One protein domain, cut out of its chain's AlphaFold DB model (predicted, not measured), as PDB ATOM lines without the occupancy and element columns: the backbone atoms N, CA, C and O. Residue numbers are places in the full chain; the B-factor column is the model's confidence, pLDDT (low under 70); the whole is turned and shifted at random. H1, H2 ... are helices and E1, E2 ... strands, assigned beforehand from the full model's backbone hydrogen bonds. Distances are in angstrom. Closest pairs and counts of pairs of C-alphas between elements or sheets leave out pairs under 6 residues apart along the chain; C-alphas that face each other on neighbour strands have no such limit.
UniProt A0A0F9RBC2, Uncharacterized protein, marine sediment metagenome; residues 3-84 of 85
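What this domain is: This is residues 3 to 84 of the 85 residues of an uncharacterized protein of marine sediment metagenome (UniProt A0A0F9RBC2). A five-stranded antiparallel sheet, curled like part of a barrel, wraps round one helix, H1, which fills its hollow face. The long link of residues 8 to 20 lies toward one end of the long axis, and the tight turn between E2 and E3 lies at the other. The printed part has 82 residues with one named helix and five named strands, along the chain E1 E2 E3 E4 H1 E5, and the sheet's order is E4 E3 E2 E1 E5. The class is mixed, helices and strands; the whole is compact, with a radius of gyration of the C-alphas of 13.4 A, yet elongated, spanning 42 by 26 by 20 A.

Where its parts are: E2, residues 21 to 34, is the longest strand at 33.4 A and bends by 76 degrees at residue 30. E1 is residues 3 to 7, beginning at C-alpha 3 (136.191, 161.096, 92.844). E3 is residues 37 to 44, 23.3 A, and E4 residues 49 to 54. H1, residues 59 to 74, measures 21.9 A. E5, residues 78 to 83, ends at C-alpha 83 (140.651, 163.332, 96.618).

How they stand to each other: E1 to E4 form a meander, each strand the antiparallel neighbour of the one before. The pairing of E2 is staggered: residues 21 to 25 pair with E1 (N 5 and O 23, 2.8 A), residues 26 to 34 with E3 (N 39 and O 32, 2.8 A). E4 and E5 are the edge strands: N 42 and O 51 are 2.8 A apart across E3 and E4, N 4 and O 81 2.8 A across E1 and E5. H1 is on the sheet, which curls round it; its closest C-alphas to E4 are Ala 66 and Val 53, 6.2 A. Every O i to N i+4 pair in H1 is within hydrogen-bond range.

The domain as a whole: The C-alphas farthest apart, of Gly 17 and Ser 35, are 44.2 A apart. The printed part has no cut; the link E1 to E2 is long. Residues 16 to 18 have pLDDT under 70.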
ATOM      1  N   LEU A   3     135.949 160.622  94.208       97.62
ATOM      2  CA  LEU A   3     136.191 161.096  92.844       97.62
ATOM      3  C   LEU A   3     135.508 162.449  92.637       97.62
ATOM      4  O   LEU A   3     134.290 162.523  92.542       97.62
ATOM      5  N   ARG A   4     136.293 163.511  92.492       97.62
ATOM      6  CA  ARG A   4     135.801 164.840  92.133       97.62
ATOM      7  C   ARG A   4     135.685 164.978  90.622       97.62
ATOM      8  O   ARG A   4     136.656 164.744  89.903       97.62
ATOM      9  N   GLN A   5     134.523 165.400  90.143       96.44
ATOM     10  CA  GLN A   5     134.259 165.775  88.760       96.44
ATOM     11  C   GLN A   5     134.008 167.280  88.675       96.44
ATOM     12  O   GLN A   5     133.133 167.801  89.355       96.44
ATOM     13  N   THR A   6     134.712 167.966  87.780       95.12
ATOM     14  CA  THR A   6     134.448 169.371  87.457       95.12
ATOM     15  C   THR A   6     133.873 169.458  86.057       95.12
ATOM     16  O   THR A   6     134.537 169.080  85.089       95.12
ATOM     17  N   LEU A   7     132.654 169.969  85.929       92.31
ATOM     18  CA  LEU A   7     132.040 170.267  84.643       92.31
ATOM     19  C   LEU A   7     132.352 171.711  84.241       92.31
ATOM     20  O   LEU A   7     132.316 172.620  85.069       92.31
ATOM     21  N   ASN A   8     132.598 171.938  82.950       87.12
ATOM     22  CA  ASN A   8     132.716 173.292  82.392       87.12
ATOM     23  C   ASN A   8     131.422 173.792  81.734       87.12
ATOM     24  O   ASN A   8     131.330 174.974  81.412       87.12
ATOM     25  N   LYS A   9     130.462 172.893  81.483       85.75
ATOM     26  CA  LYS A   9     129.152 173.170  80.879       85.75
ATOM     27  C   LYS A   9     128.103 172.200  81.446       85.75
ATOM     28  O   LYS A   9     128.495 171.106  81.865       85.75
ATOM     29  N   PRO A  10     126.807 172.554  81.427       85.50
ATOM     30  CA  PRO A  10     125.733 171.635  81.803       85.50
ATOM     31  C   PRO A  10     125.730 170.378  80.927       85.50
ATOM     32  O   PRO A  10     125.926 170.465  79.715       85.50
ATOM     33  N   VAL A  11     125.478 169.212  81.538       83.44
ATOM     34  CA  VAL A  11     125.206 167.959  80.801       83.44
ATOM     35  C   VAL A  11     123.858 168.051  80.084       83.44
ATOM     36  O   VAL A  11     123.721 167.623  78.939       83.44
ATOM     37  N   HIS A  12     122.873 168.653  80.754       80.06
ATOM     38  CA  HIS A  12     121.527 168.881  80.246       80.06
ATOM     39  C   HIS A  12     121.085 170.311  80.556       80.06
ATOM     40  O   HIS A  12     121.329 170.809  81.654       80.06
ATOM     41  N   GLY A  13     120.401 170.945  79.602       76.75
ATOM     42  CA  GLY A  13     119.837 172.282  79.780       76.75
ATOM     43  C   GLY A  13     120.893 173.374  79.951       76.75
ATOM     44  O   GLY A  13     121.976 173.306  79.369       76.75
ATOM     45  N   ASN A  14     120.551 174.388  80.745       75.31
ATOM     46  CA  ASN A  14     121.406 175.523  81.066       75.31
ATOM     47  C   ASN A  14     121.703 175.531  82.567       75.31
ATOM     48  O   ASN A  14     120.849 175.170  83.371       75.31
ATOM     49  N   TRP A  15     122.905 175.961  82.943       74.62
ATOM     50  CA  TRP A  15     123.161 176.374  84.317       74.62
ATOM     51  C   TRP A  15     122.689 177.802  84.506       74.62
ATOM     52  O   TRP A  15     122.974 178.653  83.658       74.62
ATOM     53  N   ASP A  16     122.079 178.086  85.647       65.38
ATOM     54  CA  ASP A  16     121.866 179.464  86.060       65.38
ATOM     55  C   ASP A  16     123.239 180.138  86.244       65.38
ATOM     56  O   ASP A  16     124.040 179.760  87.099       65.38
ATOM     57  N   GLY A  17     123.556 181.095  85.367       65.31
ATOM     58  CA  GLY A  17     124.765 181.922  85.460       65.31
ATOM     59  C   GLY A  17     126.062 181.342  84.874       65.31
ATOM     60  O   GLY A  17     127.113 181.950  85.054       65.31
ATOM     61  N   GLY A  18     126.036 180.203  84.168       60.72
ATOM     62  CA  GLY A  18     127.206 179.688  83.426       60.72
ATOM     63  C   GLY A  18     128.429 179.292  84.277       60.72
ATOM     64  O   GLY A  18     129.521 179.099  83.736       60.72
ATOM     65  N   ALA A  19     128.272 179.168  85.596       72.56
ATOM     66  CA  ALA A  19     129.359 178.858  86.519       72.56
ATOM     67  C   ALA A  19     129.746 177.373  86.481       72.56
ATOM     68  O   ALA A  19     128.881 176.503  86.484       72.56
ATOM     69  N   LYS A  20     131.054 177.078  86.508       81.38
ATOM     70  CA  LYS A  20     131.572 175.706  86.646       81.38
ATOM     71  C   LYS A  20     130.961 175.028  87.873       81.38
ATOM     72  O   LYS A  20     130.926 175.630  88.944       81.38
ATOM     73  N   GLN A  21     130.568 173.764  87.730       88.81
ATOM     74  CA  GLN A  21     130.081 172.957  88.846       88.81
ATOM     75  C   GLN A  21     131.028 171.810  89.173       88.81
ATOM     76  O   GLN A  21     131.677 171.237  88.292       88.81
ATOM     77  N   VAL A  22     131.101 171.503  90.464       93.38
ATOM     78  CA  VAL A  22     131.942 170.455  91.029       93.38
ATOM     79  C   VAL A  22     131.036 169.452  91.728       93.38
ATOM     80  O   VAL A  22     130.198 169.836  92.539       93.38
ATOM     81  N   PHE A  23     131.232 168.177  91.418       95.06
ATOM     82  CA  PHE A  23     130.515 167.063  92.019       95.06
ATOM     83  C   PHE A  23     131.517 166.100  92.626       95.06
ATOM     84  O   PHE A  23     132.431 165.638  91.943       95.06
ATOM     85  N   ASP A  24     131.331 165.797  93.900       97.19
ATOM     86  CA  ASP A  24     132.085 164.757  94.578       97.19
ATOM     87  C   ASP A  24     131.269 163.465  94.539       97.19
ATOM     88  O   ASP A  24     130.076 163.475  94.852       97.19
ATOM     89  N   TRP A  25     131.908 162.395  94.067       97.31
ATOM     90  CA  TRP A  25     131.324 161.072  93.899       97.31
ATOM     91  C   TRP A  25     131.962 160.091  94.879       97.31
ATOM     92  O   TRP A  25     133.176 159.850  94.833       97.31
ATOM     93  N   ASP A  26     131.123 159.496  95.716       96.81
ATOM     94  CA  ASP A  26     131.514 158.614  96.810       96.81
ATOM     95  C   ASP A  26     130.997 157.191  96.582       96.81
ATOM     96  O   ASP A  26     129.958 156.980  95.953       96.81
ATOM     97  N   ILE A  27     131.736 156.200  97.090       96.69
ATOM     98  CA  ILE A  27     131.240 154.823  97.175       96.69
ATOM     99  C   ILE A  27     130.239 154.770  98.326       96.69
ATOM    100  O   ILE A  27     130.588 155.081  99.463       96.69
ATOM    101  N   GLU A  28     129.012 154.354  98.037       94.50
ATOM    102  CA  GLU A  28     127.940 154.292  99.020       94.50
ATOM    103  C   GLU A  28     127.526 152.852  99.331       94.50
ATOM    104  O   GLU A  28     127.220 152.062  98.435       94.50
ATOM    105  N   GLY A  29     127.413 152.558 100.628       88.25
ATOM    106  CA  GLY A  29     126.907 151.283 101.128       88.25
ATOM    107  C   GLY A  29     127.856 150.104 100.907       88.25
ATOM    108  O   GLY A  29     129.027 150.261 100.561       88.25
ATOM    109  N   SER A  30     127.328 148.905 101.151       93.50
ATOM    110  CA  SER A  30     128.060 147.652 100.962       93.50
ATOM    111  C   SER A  30     127.929 147.145  99.522       93.50
ATOM    112  O   SER A  30     126.881 147.355  98.903       93.50
ATOM    113  N   PRO A  31     128.944 146.442  98.989       95.06
ATOM    114  CA  PRO A  31     128.824 145.772  97.701       95.06
ATOM    115  C   PRO A  31     127.686 144.744  97.673       95.06
ATOM    116  O   PRO A  31     127.357 144.131  98.690       95.06
ATOM    117  N   ALA A  32     127.120 144.534  96.489       96.50
ATOM    118  CA  ALA A  32     126.107 143.527  96.196       96.50
ATOM    119  C   ALA A  32     126.538 142.678  94.988       96.50
ATOM    120  O   ALA A  32     127.464 143.047  94.272       96.50
ATOM    121  N   ILE A  33     125.882 141.536  94.763       97.19
ATOM    122  CA  ILE A  33     126.219 140.587  93.687       97.19
ATOM    123  C   ILE A  33     125.026 140.431  92.742       97.19
ATOM    124  O   ILE A  33     123.897 140.244  93.195       97.19
ATOM    125  N   ASP A  34     125.280 140.479  91.435       94.62
ATOM    126  CA  ASP A  34     124.332 140.092  90.385       94.62
ATOM    127  C   ASP A  34     124.928 139.015  89.450       94.62
ATOM    128  O   ASP A  34     125.990 138.447  89.710       94.62
ATOM    129  N   SER A  35     124.244 138.715  88.341       94.62
ATOM    130  CA  SER A  35     124.705 137.733  87.346       94.62
ATOM    131  C   SER A  35     125.982 138.133  86.590       94.62
ATOM    132  O   SER A  35     126.544 137.308  85.872       94.62
ATOM    133  N   LYS A  36     126.445 139.380  86.728       93.00
ATOM    134  CA  LYS A  36     127.666 139.930  86.122       93.00
ATOM    135  C   LYS A  36     128.805 140.089  87.136       93.00
ATOM    136  O   LYS A  36     129.929 140.370  86.720       93.00
ATOM    137  N   GLY A  37     128.536 139.888  88.427       94.75
ATOM    138  CA  GLY A  37     129.520 139.892  89.508       94.75
ATOM    139  C   GLY A  37     129.193 140.889  90.621       94.75
ATOM    140  O   GLY A  37     128.049 141.297  90.805       94.75
ATOM    141  N   GLU A  38     130.216 141.262  91.390       97.56
ATOM    142  CA  GLU A  38     130.087 142.258  92.455       97.56
ATOM    143  C   GLU A  38     129.980 143.679  91.889       97.56
ATOM    144  O   GLU A  38     130.734 144.078  90.995       97.56
ATOM    145  N   TYR A  39     129.082 144.472  92.459       97.62
ATOM    146  CA  TYR A  39     128.892 145.881  92.147       97.62
ATOM    147  C   TYR A  39     128.676 146.701  93.419       97.62
ATOM    148  O   TYR A  39     128.356 146.178  94.483       97.62
ATOM    149  N   VAL A  40     128.851 148.014  93.306       97.81
ATOM    150  CA  VAL A  40     128.591 148.966  94.386       97.81
ATOM    151  C   VAL A  40     127.927 150.222  93.834       97.81
ATOM    152  O   VAL A  40     128.040 150.530  92.641       97.81
ATOM    153  N   ARG A  41     127.205 150.940  94.694       97.62
ATOM    154  CA  ARG A  41     126.584 152.218  94.354       97.62
ATOM    155  C   ARG A  41     127.600 153.350  94.473       97.62
ATOM    156  O   ARG A  41     128.382 153.399  95.416       97.62
ATOM    157  N   ILE A  42     127.565 154.263  93.512       97.81
ATOM    158  CA  ILE A  42     128.293 155.528  93.509       97.81
ATOM    159  C   ILE A  42     127.266 156.650  93.564       97.81
ATOM    160  O   ILE A  42     126.298 156.620  92.799       97.81
ATOM    161  N   GLY A  43     127.467 157.619  94.452       96.88
ATOM    162  CA  GLY A  43     126.519 158.706  94.676       96.88
ATOM    163  C   GLY A  43     127.165 160.076  94.748       96.88
ATOM    164  O   GLY A  43     128.320 160.208  95.145       96.88
ATOM    165  N   SER A  44     126.401 161.094  94.355       95.69
ATOM    166  CA  SER A  44     126.716 162.492  94.633       95.69
ATOM    167  C   SER A  44     125.454 163.238  95.040       95.69
ATOM    168  O   SER A  44     124.523 163.397  94.246       95.69
ATOM    169  N   PHE A  45     125.444 163.747  96.273       91.69
ATOM    170  CA  PHE A  45     124.323 164.532  96.787       91.69
ATOM    171  C   PHE A  45     124.136 165.837  96.003       91.69
ATOM    172  O   PHE A  45     123.017 166.183  95.640       91.69
ATOM    173  N   ALA A  46     125.235 166.525  95.669       90.19
ATOM    174  CA  ALA A  46     125.199 167.773  94.902       90.19
ATOM    175  C   ALA A  46     124.641 167.580  93.482       90.19
ATOM    176  O   ALA A  46     124.014 168.486  92.941       90.19
ATOM    177  N   ALA A  47     124.841 166.399  92.889       89.69
ATOM    178  CA  ALA A  47     124.245 166.044  91.603       89.69
ATOM    179  C   ALA A  47     122.822 165.471  91.734       89.69
ATOM    180  O   ALA A  47     122.168 165.267  90.713       89.69
ATOM    181  N   ASN A  48     122.366 165.166  92.958       90.75
ATOM    182  CA  ASN A  48     121.164 164.378  93.243       90.75
ATOM    183  C   ASN A  48     121.074 163.121  92.355       90.75
ATOM    184  O   ASN A  48     120.062 162.863  91.698       90.75
ATOM    185  N   HIS A  49     122.183 162.381  92.256       92.50
ATOM    186  CA  HIS A  49     122.307 161.274  91.316       92.50
ATOM    187  C   HIS A  49     123.126 160.113  91.877       92.50
ATOM    188  O   HIS A  49     124.124 160.310  92.574       92.50
ATOM    189  N   TRP A  50     122.718 158.899  91.497       95.19
ATOM    190  CA  TRP A  50     123.352 157.643  91.880       95.19
ATOM    191  C   TRP A  50     123.347 156.656  90.721       95.19
ATOM    192  O   TRP A  50     122.394 156.590  89.944       95.19
ATOM    193  N   PHE A  51     124.391 155.839  90.648       96.31
ATOM    194  CA  PHE A  51     124.515 154.763  89.671       96.31
ATOM    195  C   PHE A  51     125.348 153.612  90.239       96.31
ATOM    196  O   PHE A  51     126.017 153.756  91.259       96.31
ATOM    197  N   HIS A  52     125.310 152.453  89.583       97.00
ATOM    198  CA  HIS A  52     126.073 151.276  90.000       97.00
ATOM    199  C   HIS A  52     127.274 151.044  89.085       97.00
ATOM    200  O   HIS A  52     127.191 151.234  87.869       97.00
ATOM    201  N   VAL A  53     128.382 150.591  89.669       97.38
ATOM    202  CA  VAL A  53     129.574 150.145  88.939       97.38
ATOM    203  C   VAL A  53     130.085 148.835  89.510       97.38
ATOM    204  O   VAL A  53     129.843 148.533  90.675       97.38
ATOM    205  N   ALA A  54     130.824 148.076  88.702       97.38
ATOM    206  CA  ALA A  54     131.505 146.876  89.172       97.38
ATOM    207  C   ALA A  54     132.428 147.191  90.365       97.38
ATOM    208  O   ALA A  54     133.047 148.256  90.415       97.38
ATOM    209  N   LEU A  55     132.555 146.257  91.305       97.56
ATOM    210  CA  LEU A  55     133.484 146.389  92.421       97.56
ATOM    211  C   LEU A  55     134.920 146.143  91.936       97.56
ATOM    212  O   LEU A  55     135.235 145.131  91.310       97.56
ATOM    213  N   GLY A  56     135.815 147.090  92.206       96.06
ATOM    214  CA  GLY A  56     137.244 146.931  91.977       96.06
ATOM    215  C   GLY A  56     137.954 146.363  93.205       96.06
ATOM    216  O   GLY A  56     137.549 146.599  94.337       96.06
ATOM    217  N   LYS A  57     139.106 145.714  92.991       95.62
ATOM    218  CA  LYS A  57     140.000 145.242  94.070       95.62
ATOM    219  C   LYS A  57     140.474 146.347  95.026       95.62
ATOM    220  O   LYS A  57     140.985 146.052  96.098       95.62
ATOM    221  N   THR A  58     140.375 147.610  94.615       96.00
ATOM    222  CA  THR A  58     140.716 148.780  95.429       96.00
ATOM    223  C   THR A  58     139.650 149.858  95.266       96.00
ATOM    224  O   THR A  58     138.963 149.919  94.239       96.00
ATOM    225  N   ILE A  59     139.556 150.762  96.245       95.50
ATOM    226  CA  ILE A  59     138.681 151.946  96.174       95.50
ATOM    227  C   ILE A  59     138.983 152.752  94.904       95.50
ATOM    228  O   ILE A  59     138.080 153.059  94.130       95.50
ATOM    229  N   LYS A  60     140.267 153.005  94.622       96.50
ATOM    230  CA  LYS A  60     140.703 153.740  93.428       96.50
ATOM    231  C   LYS A  60     140.272 153.062  92.125       96.50
ATOM    232  O   LYS A  60     139.848 153.747  91.197       96.50
ATOM    233  N   LEU A  61     140.355 151.731  92.039       97.25
ATOM    234  CA  LEU A  61     139.912 150.992  90.855       97.25
ATOM    235  C   LEU A  61     138.392 151.089  90.676       97.25
ATOM    236  O   LEU A  61     137.932 151.370  89.571       97.25
ATOM    237  N   THR A  62     137.629 150.944  91.758       97.69
ATOM    238  CA  THR A  62     136.168 151.120  91.756       97.69
ATOM    239  C   THR A  62     135.777 152.523  91.280       97.69
ATOM    240  O   THR A  62     135.002 152.677  90.335       97.69
ATOM    241  N   LEU A  63     136.404 153.563  91.836       97.69
ATOM    242  CA  LEU A  63     136.198 154.951  91.411       97.69
ATOM    243  C   LEU A  63     136.644 155.197  89.960       97.69
ATOM    244  O   LEU A  63     136.061 156.025  89.266       97.69
ATOM    245  N   SER A  64     137.623 154.452  89.444       98.06
ATOM    246  CA  SER A  64     138.001 154.539  88.027       98.06
ATOM    247  C   SER A  64     136.909 154.001  87.090       98.06
ATOM    248  O   SER A  64     136.728 154.524  85.988       98.06
ATOM    249  N   TYR A  65     136.143 152.991  87.517       97.81
ATOM    250  CA  TYR A  65     134.972 152.525  86.773       97.81
ATOM    251  C   TYR A  65     133.853 153.564  86.814       97.81
ATOM    252  O   TYR A  65     133.251 153.843  85.775       97.81
ATOM    253  N   ALA A  66     133.665 154.224  87.960       97.50
ATOM    254  CA  ALA A  66     132.764 155.368  88.075       97.50
ATOM    255  C   ALA A  66     133.151 156.507  87.127       97.50
ATOM    256  O   ALA A  66     132.317 157.006  86.375       97.50
ATOM    257  N   MET A  67     134.438 156.846  87.061       97.62
ATOM    258  CA  MET A  67     134.964 157.843  86.129       97.62
ATOM    259  C   MET A  67     134.669 157.484  84.666       97.62
ATOM    260  O   MET A  67     134.287 158.356  83.886       97.62
ATOM    261  N   LYS A  68     134.832 156.213  84.269       96.75
ATOM    262  CA  LYS A  68     134.490 155.754  82.909       96.75
ATOM    263  C   LYS A  68     132.995 155.910  82.623       96.75
ATOM    264  O   LYS A  68     132.645 156.405  81.553       96.75
ATOM    265  N   HIS A  69     132.141 155.537  83.577       95.69
ATOM    266  CA  HIS A  69     130.692 155.706  83.474       95.69
ATOM    267  C   HIS A  69     130.317 157.186  83.295       95.69
ATOM    268  O   HIS A  69     129.678 157.555  82.311       95.69
ATOM    269  N   LEU A  70     130.817 158.058  84.174       95.38
ATOM    270  CA  LEU A  70     130.559 159.498  84.133       95.38
ATOM    271  C   LEU A  70     131.030 160.140  82.830       95.38
ATOM    272  O   LEU A  70     130.301 160.945  82.257       95.38
ATOM    273  N   LYS A  71     132.206 159.764  82.312       94.31
ATOM    274  CA  LYS A  71     132.691 160.236  81.004       94.31
ATOM    275  C   LYS A  71     131.743 159.870  79.861       94.31
ATOM    276  O   LYS A  71     131.509 160.702  78.987       94.31
ATOM    277  N   ALA A  72     131.199 158.654  79.872       92.56
ATOM    278  CA  ALA A  72     130.288 158.178  78.833       92.56
ATOM    279  C   ALA A  72     128.931 158.910  78.847       92.56
ATOM    280  O   ALA A  72     128.345 159.126  77.780       92.56
ATOM    281  N   VAL A  73     128.460 159.304  80.037       90.31
ATOM    282  CA  VAL A  73     127.178 160.003  80.239       90.31
ATOM    283  C   VAL A  73     127.311 161.515  80.050       90.31
ATOM    284  O   VAL A  73     126.514 162.114  79.338       90.31
ATOM    285  N   THR A  74     128.342 162.130  80.634       89.25
ATOM    286  CA  THR A  74     128.528 163.591  80.674       89.25
ATOM    287  C   THR A  74     128.674 164.187  79.275       89.25
ATOM    288  O   THR A  74     128.066 165.210  78.993       89.25
ATOM    289  N   ARG A  75     129.492 163.576  78.400       85.94
ATOM    290  CA  ARG A  75     129.728 163.986  76.991       85.94
ATOM    291  C   ARG A  75     130.072 165.468  76.740       85.94
ATOM    292  O   ARG A  75     130.183 165.887  75.592       85.94
ATOM    293  N   VAL A  76     130.308 166.248  77.790       86.12
ATOM    294  CA  VAL A  76     130.780 167.634  77.765       86.12
ATOM    295  C   VAL A  76     132.167 167.732  78.396       86.12
ATOM    296  O   VAL A  76     132.636 166.809  79.067       86.12
ATOM    297  N   GLY A  77     132.841 168.864  78.178       86.25
ATOM    298  CA  GLY A  77     134.166 169.110  78.740       86.25
ATOM    299  C   GLY A  77     134.157 169.027  80.267       86.25
ATOM    300  O   GLY A  77     133.589 169.896  80.932       86.25
ATOM    301  N   CYS A  78     134.820 168.007  80.811       92.31
ATOM    302  CA  CYS A  78     134.919 167.747  82.242       92.31
ATOM    303  C   CYS A  78     136.332 167.314  82.651       92.31
ATOM    304  O   CYS A  78     137.085 166.755  81.851       92.31
ATOM    305  N   ALA A  79     136.681 167.574  83.908       95.50
ATOM    306  CA  ALA A  79     137.917 167.131  84.543       95.50
ATOM    307  C   ALA A  79     137.598 166.213  85.726       95.50
ATOM    308  O   ALA A  79     136.518 166.302  86.307       95.50
ATOM    309  N   PHE A  80     138.543 165.342  86.077       96.81
ATOM    310  CA  PHE A  80     138.406 164.410  87.192       96.81
ATOM    311  C   PHE A  80     139.650 164.436  88.070       96.81
ATOM    312  O   PHE A  80     140.766 164.511  87.554       96.81
ATOM    313  N   GLN A  81     139.453 164.315  89.377       97.75
ATOM    314  CA  GLN A  81     140.516 164.262  90.370       97.75
ATOM    315  C   GLN A  81     140.139 163.277  91.481       97.75
ATOM    316  O   GLN A  81     138.997 163.253  91.925       97.75
ATOM    317  N   TYR A  82     141.095 162.472  91.940       97.44
ATOM    318  CA  TYR A  82     140.924 161.687  93.164       97.44
ATOM    319  C   TYR A  82     141.293 162.560  94.361       97.44
ATOM    320  O   TYR A  82     142.350 163.192  94.340       97.44
ATOM    321  N   ILE A  83     140.428 162.600  95.371       96.56
ATOM    322  CA  ILE A  83     140.651 163.332  96.618       96.56
ATOM    323  C   ILE A  83     140.791 162.313  97.744       96.56
ATOM    324  O   ILE A  83     139.874 161.520  97.979       96.56
ATOM    325  N   ASP A  84     141.941 162.331  98.403       88.31
ATOM    326  CA  ASP A  84     142.220 161.584  99.625       88.31
ATOM    327  C   ASP A  84     142.038 162.548 100.799       88.31
ATOM    328  O   ASP A  84     142.968 163.264 101.159       88.31
TER     329      ASP A  84